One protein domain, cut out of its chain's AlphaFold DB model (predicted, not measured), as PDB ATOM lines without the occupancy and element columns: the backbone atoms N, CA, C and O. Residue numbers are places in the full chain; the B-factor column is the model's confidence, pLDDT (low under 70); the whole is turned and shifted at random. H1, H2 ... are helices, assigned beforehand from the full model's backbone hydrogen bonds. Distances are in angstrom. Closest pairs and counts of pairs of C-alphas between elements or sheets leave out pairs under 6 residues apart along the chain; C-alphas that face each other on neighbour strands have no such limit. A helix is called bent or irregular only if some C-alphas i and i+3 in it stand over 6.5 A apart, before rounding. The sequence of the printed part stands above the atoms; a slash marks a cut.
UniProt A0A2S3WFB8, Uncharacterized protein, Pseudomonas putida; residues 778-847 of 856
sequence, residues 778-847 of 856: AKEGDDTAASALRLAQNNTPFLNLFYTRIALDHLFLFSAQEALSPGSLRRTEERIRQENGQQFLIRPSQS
ATOM      1  N   ALA A 778     -23.465 -25.499 -34.445       51.84
ATOM      2  CA  ALA A 778     -23.065 -26.492 -35.443       51.84
ATOM      3  C   ALA A 778     -21.539 -26.642 -35.532       51.84
ATOM      4  O   ALA A 778     -21.046 -27.743 -35.760       51.84
ATOM      5  N   LYS A 779     -20.794 -25.552 -35.320       51.69
ATOM      6  CA  LYS A 779     -19.327 -25.553 -35.250       51.69
ATOM      7  C   LYS A 779     -18.801 -26.115 -33.921       51.69
ATOM      8  O   LYS A 779     -17.736 -26.720 -33.910       51.69
ATOM      9  N   GLU A 780     -19.542 -25.928 -32.833       62.56
ATOM     10  CA  GLU A 780     -19.227 -26.440 -31.490       62.56
ATOM     11  C   GLU A 780     -19.669 -27.903 -31.271       62.56
ATOM     12  O   GLU A 780     -19.324 -28.493 -30.252       62.56
ATOM     13  N   GLY A 781     -20.366 -28.517 -32.239       47.59
ATOM     14  CA  GLY A 781     -20.778 -29.929 -32.197       47.59
ATOM     15  C   GLY A 781     -22.008 -30.216 -31.326       47.59
ATOM     16  O   GLY A 781     -22.233 -31.365 -30.955       47.59
ATOM     17  N   ASP A 782     -22.788 -29.185 -31.000       55.47
ATOM     18  CA  ASP A 782     -23.909 -29.245 -30.056       55.47
ATOM     19  C   ASP A 782     -25.256 -29.551 -30.756       55.47
ATOM     20  O   ASP A 782     -25.336 -29.596 -31.983       55.47
ATOM     21  N   ASP A 783     -26.335 -29.758 -29.990       58.47
ATOM     22  CA  ASP A 783     -27.653 -30.262 -30.440       58.47
ATOM     23  C   ASP A 783     -28.355 -29.367 -31.516       58.47
ATOM     24  O   ASP A 783     -29.221 -28.514 -31.246       58.47
ATOM     25  N   THR A 784     -27.938 -29.520 -32.781       60.47
ATOM     26  CA  THR A 784     -28.341 -28.686 -33.934       60.47
ATOM     27  C   THR A 784     -29.746 -28.993 -34.441       60.47
ATOM     28  O   THR A 784     -30.449 -28.078 -34.877       60.47
ATOM     29  N   ALA A 785     -30.196 -30.247 -34.355       60.56
ATOM     30  CA  ALA A 785     -31.458 -30.689 -34.946       60.56
ATOM     31  C   ALA A 785     -32.683 -30.135 -34.201       60.56
ATOM     32  O   ALA A 785     -33.604 -29.604 -34.826       60.56
ATOM     33  N   ALA A 786     -32.679 -30.163 -32.864       62.41
ATOM     34  CA  ALA A 786     -33.750 -29.580 -32.053       62.41
ATOM     35  C   ALA A 786     -33.818 -28.045 -32.200       62.41
ATOM     36  O   ALA A 786     -34.905 -27.456 -32.249       62.41
ATOM     37  N   SER A 787     -32.659 -27.393 -32.317       65.88
ATOM     38  CA  SER A 787     -32.551 -25.950 -32.563       65.88
ATOM     39  C   SER A 787     -33.063 -25.576 -33.965       65.88
ATOM     40  O   SER A 787     -33.836 -24.625 -34.101       65.88
ATOM     41  N   ALA A 788     -32.726 -26.367 -34.988       67.06
ATOM     42  CA  ALA A 788     -33.221 -26.209 -36.356       67.06
ATOM     43  C   ALA A 788     -34.734 -26.461 -36.464       67.06
ATOM     44  O   ALA A 788     -35.435 -25.679 -37.109       67.06
ATOM     45  N   LEU A 789     -35.271 -27.479 -35.777       71.31
ATOM     46  CA  LEU A 789     -36.715 -27.732 -35.719       71.31
ATOM     47  C   LEU A 789     -37.455 -26.555 -35.073       71.31
ATOM     48  O   LEU A 789     -38.463 -26.097 -35.608       71.31
ATOM     49  N   ARG A 790     -36.951 -26.014 -33.955       73.00
ATOM     50  CA  ARG A 790     -37.532 -24.816 -33.319       73.00
ATOM     51  C   ARG A 790     -37.483 -23.603 -34.241       73.00
ATOM     52  O   ARG A 790     -38.466 -22.867 -34.323       73.00
ATOM     53  N   LEU A 791     -36.378 -23.404 -34.958       71.38
ATOM     54  CA  LEU A 791     -36.253 -22.330 -35.940       71.38
ATOM     55  C   LEU A 791     -37.278 -22.494 -37.075       71.38
ATOM     56  O   LEU A 791     -37.964 -21.527 -37.409       71.38
ATOM     57  N   ALA A 792     -37.435 -23.704 -37.615       74.56
ATOM     58  CA  ALA A 792     -38.418 -24.016 -38.651       74.56
ATOM     59  C   ALA A 792     -39.856 -23.803 -38.156       74.56
ATOM     60  O   ALA A 792     -40.646 -23.118 -38.806       74.56
ATOM     61  N   GLN A 793     -40.188 -24.295 -36.962       78.88
ATOM     62  CA  GLN A 793     -41.497 -24.102 -36.338       78.88
ATOM     63  C   GLN A 793     -41.822 -22.616 -36.109       78.88
ATOM     64  O   GLN A 793     -42.932 -22.176 -36.396       78.88
ATOM     65  N   ASN A 794     -40.855 -21.829 -35.629       75.50
ATOM     66  CA  ASN A 794     -41.041 -20.411 -35.304       75.50
ATOM     67  C   ASN A 794     -41.053 -19.486 -36.527       75.50
ATOM     68  O   ASN A 794     -41.318 -18.288 -36.378       75.50
ATOM     69  N   ASN A 795     -40.715 -19.999 -37.710       79.38
ATOM     70  CA  ASN A 795     -40.651 -19.224 -38.946       79.38
ATOM     71  C   ASN A 795     -41.556 -19.776 -40.051       79.38
ATOM     72  O   ASN A 795     -41.558 -19.195 -41.130       79.38
ATOM     73  N   THR A 796     -42.347 -20.823 -39.798       84.00
ATOM     74  CA  THR A 796     -43.323 -21.350 -40.762       84.00
ATOM     75  C   THR A 796     -44.702 -20.707 -40.535       84.00
ATOM     76  O   THR A 796     -45.311 -20.920 -39.483       84.00
ATOM     77  N   PRO A 797     -45.221 -19.917 -41.497       84.44
ATOM     78  CA  PRO A 797     -46.588 -19.398 -41.482       84.44
ATOM     79  C   PRO A 797     -47.659 -20.479 -41.295       84.44
ATOM     80  O   PRO A 797     -47.439 -21.639 -41.631       84.44
ATOM     81  N   PHE A 798     -48.846 -20.087 -40.825       86.94
ATOM     82  CA  PHE A 798     -50.023 -20.948 -40.593       86.94
ATOM     83  C   PHE A 798     -49.878 -21.984 -39.463       86.94
ATOM     84  O   PHE A 798     -50.847 -22.203 -38.741       86.94
ATOM     85  N   LEU A 799     -48.685 -22.542 -39.218       85.56
ATOM     86  CA  LEU A 799     -48.431 -23.422 -38.062       85.56
ATOM     87  C   LEU A 799     -48.618 -22.712 -36.714       85.56
ATOM     88  O   LEU A 799     -48.875 -23.349 -35.697       85.56
ATOM     89  N   ASN A 800     -48.465 -21.390 -36.697       85.38
ATOM     90  CA  ASN A 800     -48.552 -20.543 -35.511       85.38
ATOM     91  C   ASN A 800     -49.979 -20.056 -35.190       85.38
ATOM     92  O   ASN A 800     -50.146 -19.320 -34.216       85.38
ATOM     93  N   LEU A 801     -50.995 -20.420 -35.986       88.44
ATOM     94  CA  LEU A 801     -52.395 -20.134 -35.658       88.44
ATOM     95  C   LEU A 801     -52.737 -20.802 -34.326       88.44
ATOM     96  O   LEU A 801     -52.469 -21.984 -34.143       88.44
ATOM     97  N   PHE A 802     -53.316 -20.050 -33.389       85.62
ATOM     98  CA  PHE A 802     -53.436 -20.477 -31.991       85.62
ATOM     99  C   PHE A 802     -54.180 -21.815 -31.807       85.62
ATOM    100  O   PHE A 802     -53.793 -22.614 -30.962       85.62
ATOM    101  N   TYR A 803     -55.188 -22.099 -32.637       86.94
ATOM    102  CA  TYR A 803     -55.935 -23.363 -32.626       86.94
ATOM    103  C   TYR A 803     -55.240 -24.497 -33.402       86.94
ATOM    104  O   TYR A 803     -55.401 -25.666 -33.066       86.94
ATOM    105  N   THR A 804     -54.449 -24.181 -34.429       85.75
ATOM    106  CA  THR A 804     -53.677 -25.184 -35.181       85.75
ATOM    107  C   THR A 804     -52.456 -25.626 -34.385       85.75
ATOM    108  O   THR A 804     -52.143 -26.812 -34.338       85.75
ATOM    109  N   ARG A 805     -51.786 -24.676 -33.724       85.44
ATOM    110  CA  ARG A 805     -50.568 -24.915 -32.958       85.44
ATOM    111  C   ARG A 805     -50.801 -25.912 -31.831       85.44
ATOM    112  O   ARG A 805     -50.050 -26.872 -31.741       85.44
ATOM    113  N   ILE A 806     -51.857 -25.727 -31.036       84.06
ATOM    114  CA  ILE A 806     -52.179 -26.631 -29.921       84.06
ATOM    115  C   ILE A 806     -52.457 -28.064 -30.396       84.06
ATOM    116  O   ILE A 806     -51.963 -29.015 -29.796       84.06
ATOM    117  N   ALA A 807     -53.175 -28.228 -31.511       84.62
ATOM    118  CA  ALA A 807     -53.441 -29.544 -32.085       84.62
ATOM    119  C   ALA A 807     -52.148 -30.215 -32.577       84.62
ATOM    120  O   ALA A 807     -51.887 -31.369 -32.253       84.62
ATOM    121  N   LEU A 808     -51.311 -29.485 -33.320       85.06
ATOM    122  CA  LEU A 808     -50.049 -30.018 -33.835       85.06
ATOM    123  C   LEU A 808     -49.030 -30.302 -32.735       85.06
ATOM    124  O   LEU A 808     -48.292 -31.279 -32.846       85.06
ATOM    125  N   ASP A 809     -48.990 -29.477 -31.687       85.00
ATOM    126  CA  ASP A 809     -48.118 -29.685 -30.534       85.00
ATOM    127  C   ASP A 809     -48.380 -31.057 -29.904       85.00
ATOM    128  O   ASP A 809     -47.452 -31.858 -29.791       85.00
ATOM    129  N   HIS A 810     -49.644 -31.380 -29.615       82.31
ATOM    130  CA  HIS A 810     -50.012 -32.662 -29.009       82.31
ATOM    131  C   HIS A 810     -50.014 -33.854 -29.977       82.31
ATOM    132  O   HIS A 810     -49.752 -34.970 -29.539       82.31
ATOM    133  N   LEU A 811     -50.292 -33.655 -31.269       83.00
ATOM    134  CA  LEU A 811     -50.334 -34.758 -32.238       83.00
ATOM    135  C   LEU A 811     -48.954 -35.144 -32.788       83.00
ATOM    136  O   LEU A 811     -48.764 -36.294 -33.173       83.00
ATOM    137  N   PHE A 812     -48.013 -34.198 -32.886       82.12
ATOM    138  CA  PHE A 812     -46.758 -34.428 -33.609       82.12
ATOM    139  C   PHE A 812     -45.547 -33.671 -33.050       82.12
ATOM    140  O   PHE A 812     -44.475 -34.256 -32.901       82.12
ATOM    141  N   LEU A 813     -45.662 -32.370 -32.757       84.38
ATOM    142  CA  LEU A 813     -44.477 -31.540 -32.506       84.38
ATOM    143  C   LEU A 813     -43.815 -31.849 -31.160       84.38
ATOM    144  O   LEU A 813     -42.589 -31.790 -31.091       84.38
ATOM    145  N   PHE A 814     -44.576 -32.204 -30.119       86.31
ATOM    146  CA  PHE A 814     -43.989 -32.659 -28.856       86.31
ATOM    147  C   PHE A 814     -43.256 -33.991 -29.019       86.31
ATOM    148  O   PHE A 814     -42.134 -34.110 -28.533       86.31
ATOM    149  N   SER A 815     -43.818 -34.939 -29.774       82.50
ATOM    150  CA  SER A 815     -43.142 -36.197 -30.112       82.50
ATOM    151  C   SER A 815     -41.850 -35.964 -30.895       82.50
ATOM    152  O   SER A 815     -40.812 -36.513 -30.540       82.50
ATOM    153  N   ALA A 816     -41.873 -35.090 -31.905       82.12
ATOM    154  CA  ALA A 816     -40.676 -34.727 -32.662       82.12
ATOM    155  C   ALA A 816     -39.625 -34.020 -31.788       82.12
ATOM    156  O   ALA A 816     -38.430 -34.263 -31.932       82.12
ATOM    157  N   GLN A 817     -40.053 -33.148 -30.868       82.06
ATOM    158  CA  GLN A 817     -39.145 -32.454 -29.958       82.06
ATOM    159  C   GLN A 817     -38.472 -33.420 -28.972       82.06
ATOM    160  O   GLN A 817     -37.276 -33.289 -28.722       82.06
ATOM    161  N   GLU A 818     -39.225 -34.370 -28.419       82.31
ATOM    162  CA  GLU A 818     -38.699 -35.365 -27.483       82.31
ATOM    163  C   GLU A 818     -37.772 -36.367 -28.183       82.31
ATOM    164  O   GLU A 818     -36.709 -36.669 -27.652       82.31
ATOM    165  N   ALA A 819     -38.112 -36.800 -29.403       80.56
ATOM    166  CA  ALA A 819     -37.266 -37.687 -30.203       80.56
ATOM    167  C   ALA A 819     -35.924 -37.042 -30.592       80.56
ATOM    168  O   ALA A 819     -34.899 -37.718 -30.616       80.56
ATOM    169  N   LEU A 820     -35.916 -35.737 -30.892       80.62
ATOM    170  CA  LEU A 820     -34.689 -35.007 -31.228       80.62
ATOM    171  C   LEU A 820     -33.860 -34.614 -30.000       80.62
ATOM    172  O   LEU A 820     -32.655 -34.461 -30.124       80.62
ATOM    173  N   SER A 821     -34.490 -34.401 -28.841       82.81
ATOM    174  CA  SER A 821     -33.802 -34.024 -27.602       82.81
ATOM    175  C   SER A 821     -34.500 -34.673 -26.400       82.81
ATOM    176  O   SER A 821     -35.408 -34.070 -25.805       82.81
ATOM    177  N   PRO A 822     -34.089 -35.896 -26.015       83.50
ATOM    178  CA  PRO A 822     -34.723 -36.637 -24.929       83.50
ATOM    179  C   PRO A 822     -34.753 -35.869 -23.596       83.50
ATOM    180  O   PRO A 822     -33.815 -35.153 -23.208       83.50
ATOM    181  N   GLY A 823     -35.874 -35.976 -22.884       82.94
ATOM    182  CA  GLY A 823     -36.170 -35.261 -21.643       82.94
ATOM    183  C   GLY A 823     -36.511 -33.778 -21.821       82.94
ATOM    184  O   GLY A 823     -36.707 -33.074 -20.823       82.94
ATOM    185  N   SER A 824     -36.570 -33.257 -23.052       83.44
ATOM    186  CA  SER A 824     -36.818 -31.829 -23.286       83.44
ATOM    187  C   SER A 824     -38.232 -31.399 -22.901       83.44
ATOM    188  O   SER A 824     -38.410 -30.253 -22.465       83.44
ATOM    189  N   LEU A 825     -39.223 -32.292 -23.004       86.31
ATOM    190  CA  LEU A 825     -40.591 -32.019 -22.565       86.31
ATOM    191  C   LEU A 825     -40.654 -31.832 -21.044       86.31
ATOM    192  O   LEU A 825     -41.166 -30.811 -20.587       86.31
ATOM    193  N   ARG A 826     -40.027 -32.723 -20.262       86.38
ATOM    194  CA  ARG A 826     -39.963 -32.607 -18.790       86.38
ATOM    195  C   ARG A 826     -39.233 -31.338 -18.347       86.38
ATOM    196  O   ARG A 826     -39.764 -30.594 -17.528       86.38
ATOM    197  N   ARG A 827     -38.086 -31.017 -18.967       87.81
ATOM    198  CA  ARG A 827     -37.367 -29.746 -18.726       87.81
ATOM    199  C   ARG A 827     -38.246 -28.528 -19.023       87.81
ATOM    200  O   ARG A 827     -38.186 -27.522 -18.320       87.81
ATOM    201  N   THR A 828     -39.073 -28.602 -20.066       87.38
ATOM    202  CA  THR A 828     -39.990 -27.516 -20.442       87.38
ATOM    203  C   THR A 828     -41.132 -27.363 -19.436       87.38
ATOM    204  O   THR A 828     -41.447 -26.232 -19.061       87.38
ATOM    205  N   GLU A 829     -41.722 -28.469 -18.981       90.12
ATOM    206  CA  GLU A 829     -42.757 -28.492 -17.940       90.12
ATOM    207  C   GLU A 829     -42.244 -27.933 -16.607       90.12
ATOM    208  O   GLU A 829     -42.884 -27.061 -16.018       90.12
ATOM    209  N   GLU A 830     -41.066 -28.372 -16.157       91.12
ATOM    210  CA  GLU A 830     -40.442 -27.894 -14.917       91.12
ATOM    211  C   GLU A 830     -40.092 -26.411 -14.986       91.12
ATOM    212  O   GLU A 830     -40.430 -25.663 -14.068       91.12
ATOM    213  N   ARG A 831     -39.500 -25.957 -16.097       89.06
ATOM    214  CA  ARG A 831     -39.192 -24.538 -16.302       89.06
ATOM    215  C   ARG A 831     -40.448 -23.672 -16.245       89.06
ATOM    216  O   ARG A 831     -40.437 -22.632 -15.601       89.06
ATOM    217  N   ILE A 832     -41.543 -24.084 -16.888       89.06
ATOM    218  CA  ILE A 832     -42.796 -23.310 -16.877       89.06
ATOM    219  C   ILE A 832     -43.396 -23.241 -15.471       89.06
ATOM    220  O   ILE A 832     -43.878 -22.175 -15.075       89.06
ATOM    221  N   ARG A 833     -43.302 -24.331 -14.703       89.56
ATOM    222  CA  ARG A 833     -43.712 -24.357 -13.298       89.56
ATOM    223  C   ARG A 833     -42.856 -23.420 -12.440       89.56
ATOM    224  O   ARG A 833     -43.415 -22.663 -11.657       89.56
ATOM    225  N   GLN A 834     -41.533 -23.442 -12.600       88.81
ATOM    226  CA  GLN A 834     -40.604 -22.626 -11.805       88.81
ATOM    227  C   GLN A 834     -40.641 -21.136 -12.175       88.81
ATOM    228  O   GLN A 834     -40.662 -20.285 -11.291       88.81
ATOM    229  N   GLU A 835     -40.645 -20.806 -13.469       83.44
ATOM    230  CA  GLU A 835     -40.545 -19.420 -13.942       83.44
ATOM    231  C   GLU A 835     -41.879 -18.674 -13.896       83.44
ATOM    232  O   GLU A 835     -41.892 -17.473 -13.627       83.44
ATOM    233  N   ASN A 836     -42.992 -19.359 -14.189       84.75
ATOM    234  CA  ASN A 836     -44.300 -18.715 -14.344       84.75
ATOM    235  C   ASN A 836     -45.350 -19.185 -13.327       84.75
ATOM    236  O   ASN A 836     -46.467 -18.673 -13.362       84.75
ATOM    237  N   GLY A 837     -45.046 -20.171 -12.475       86.56
ATOM    238  CA  GLY A 837     -46.027 -20.748 -11.548       86.56
ATOM    239  C   GLY A 837     -47.174 -21.489 -12.246       86.56
ATOM    240  O   GLY A 837     -48.232 -21.664 -11.654       86.56
ATOM    241  N   GLN A 838     -46.995 -21.892 -13.510       90.62
ATOM    242  CA  GLN A 838     -48.048 -22.473 -14.350       90.62
ATOM    243  C   GLN A 838     -47.864 -23.978 -14.532       90.62
ATOM    244  O   GLN A 838     -46.739 -24.478 -14.591       90.62
ATOM    245  N   GLN A 839     -48.972 -24.694 -14.720       90.81
ATOM    246  CA  GLN A 839     -48.963 -26.069 -15.217       90.81
ATOM    247  C   GLN A 839     -49.593 -26.152 -16.610       90.81
ATOM    248  O   GLN A 839     -50.278 -25.236 -17.069       90.81
ATOM    249  N   PHE A 840     -49.317 -27.246 -17.315       90.25
ATOM    250  CA  PHE A 840     -50.020 -27.561 -18.553       90.25
ATOM    251  C   PHE A 840     -51.362 -28.225 -18.237       90.25
ATOM    252  O   PHE A 840     -51.415 -29.109 -17.385       90.25
ATOM    253  N   LEU A 841     -52.408 -27.839 -18.972       88.44
ATOM    254  CA  LEU A 841     -53.743 -28.446 -18.918       88.44
ATOM    255  C   LEU A 841     -53.681 -29.936 -19.287       88.44
ATOM    256  O   LEU A 841     -54.289 -30.775 -18.633       88.44
ATOM    257  N   ILE A 842     -52.904 -30.256 -20.325       87.00
ATOM    258  CA  ILE A 842     -52.511 -31.614 -20.706       87.00
ATOM    259  C   ILE A 842     -50.992 -31.602 -20.781       87.00
ATOM    260  O   ILE A 842     -50.421 -30.843 -21.567       87.00
ATOM    261  N   ARG A 843     -50.315 -32.400 -19.952       86.06
ATOM    262  CA  ARG A 843     -48.849 -32.362 -19.912       86.06
ATOM    263  C   ARG A 843     -48.282 -32.871 -21.240       86.06
ATOM    264  O   ARG A 843     -48.675 -33.961 -21.661       86.06
ATOM    265  N   PRO A 844     -47.345 -32.147 -21.875       84.69
ATOM    266  CA  PRO A 844     -46.670 -32.615 -23.083       84.69
ATOM    267  C   PRO A 844     -46.134 -34.049 -22.959       84.69
ATOM    268  O   PRO A 844     -46.314 -34.853 -23.872       84.69
ATOM    269  N   SER A 845     -45.563 -34.393 -21.800       81.75
ATOM    270  CA  SER A 845     -45.057 -35.733 -21.469       81.75
ATOM    271  C   SER A 845     -46.134 -36.821 -21.361       81.75
ATOM    272  O   SER A 845     -45.817 -37.994 -21.522       81.75
ATOM    273  N   GLN A 846     -47.397 -36.465 -21.109       78.38
ATOM    274  CA  GLN A 846     -48.521 -37.412 -21.040       78.38
ATOM    275  C   GLN A 846     -49.142 -37.692 -22.410       78.38
ATOM    276  O   GLN A 846     -49.663 -38.777 -22.634       78.38
ATOM    277  N   SER A 847     -49.101 -36.716 -23.318       70.50
ATOM    278  CA  SER A 847     -49.604 -36.849 -24.693       70.50
ATOM    279  C   SER A 847     -48.558 -37.374 -25.681       70.50
ATOM    280  O   SER A 847     -48.837 -37.473 -26.873       70.50
TER     281      SER A 847
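What this domain is: This is residues 778 to 847 of the 856 residues of an uncharacterized protein of Pseudomonas putida (UniProt A0A2S3WFB8). A loose helical hairpin, H1 beside a kinked H2, with H3 turned off the end of H2 in a V. The first residues, 778 to 783, lead away from H1. The 70 printed residues, with three named helices, H1, H2, H3, and no named strand, are all helix in class, only just compact, close to loose: radius of gyration of the C-alphas 13.0 A, spans 38 by 29 by 20 A.

How they stand to each other: H1, residues 784 to 795, touches H2, residues 802 to 820, opposite ways at a shallow tilt of 9 degrees, a hairpin; their closest C-alphas, Ala 786 and Leu 820, are 5.6 A apart. H2 touches H3, residues 824 to 836, through residues 814 to 818 and 824 to 825 alone, at a steep tilt of 54 degrees, opposite ways; the closest C-alphas, Glu 818 and Ser 824, are 5.8 A apart. H1 and H3 are apart. Every O i to N i+4 pair is within hydrogen-bond range in H1 and H3, 10 of 15 in H2.

Where its parts are: H1 begins at C-alpha 784 (-28.341, -28.686, -33.934) and measures 16.3 A. H2, 23.7 A, has a kink of 55 degrees near residue 809 and is irregular: C-alphas 811 and 814 are 7.5 A apart. H3, 17.5 A, ends at C-alpha 836 (-44.300, -18.715, -14.344).

The domain as a whole: The farthest C-alphas, Lys 779 and Leu 841, are 38.2 A apart. The printed part has no cut; no link is long. Residues 778 to 788 have pLDDT under 70.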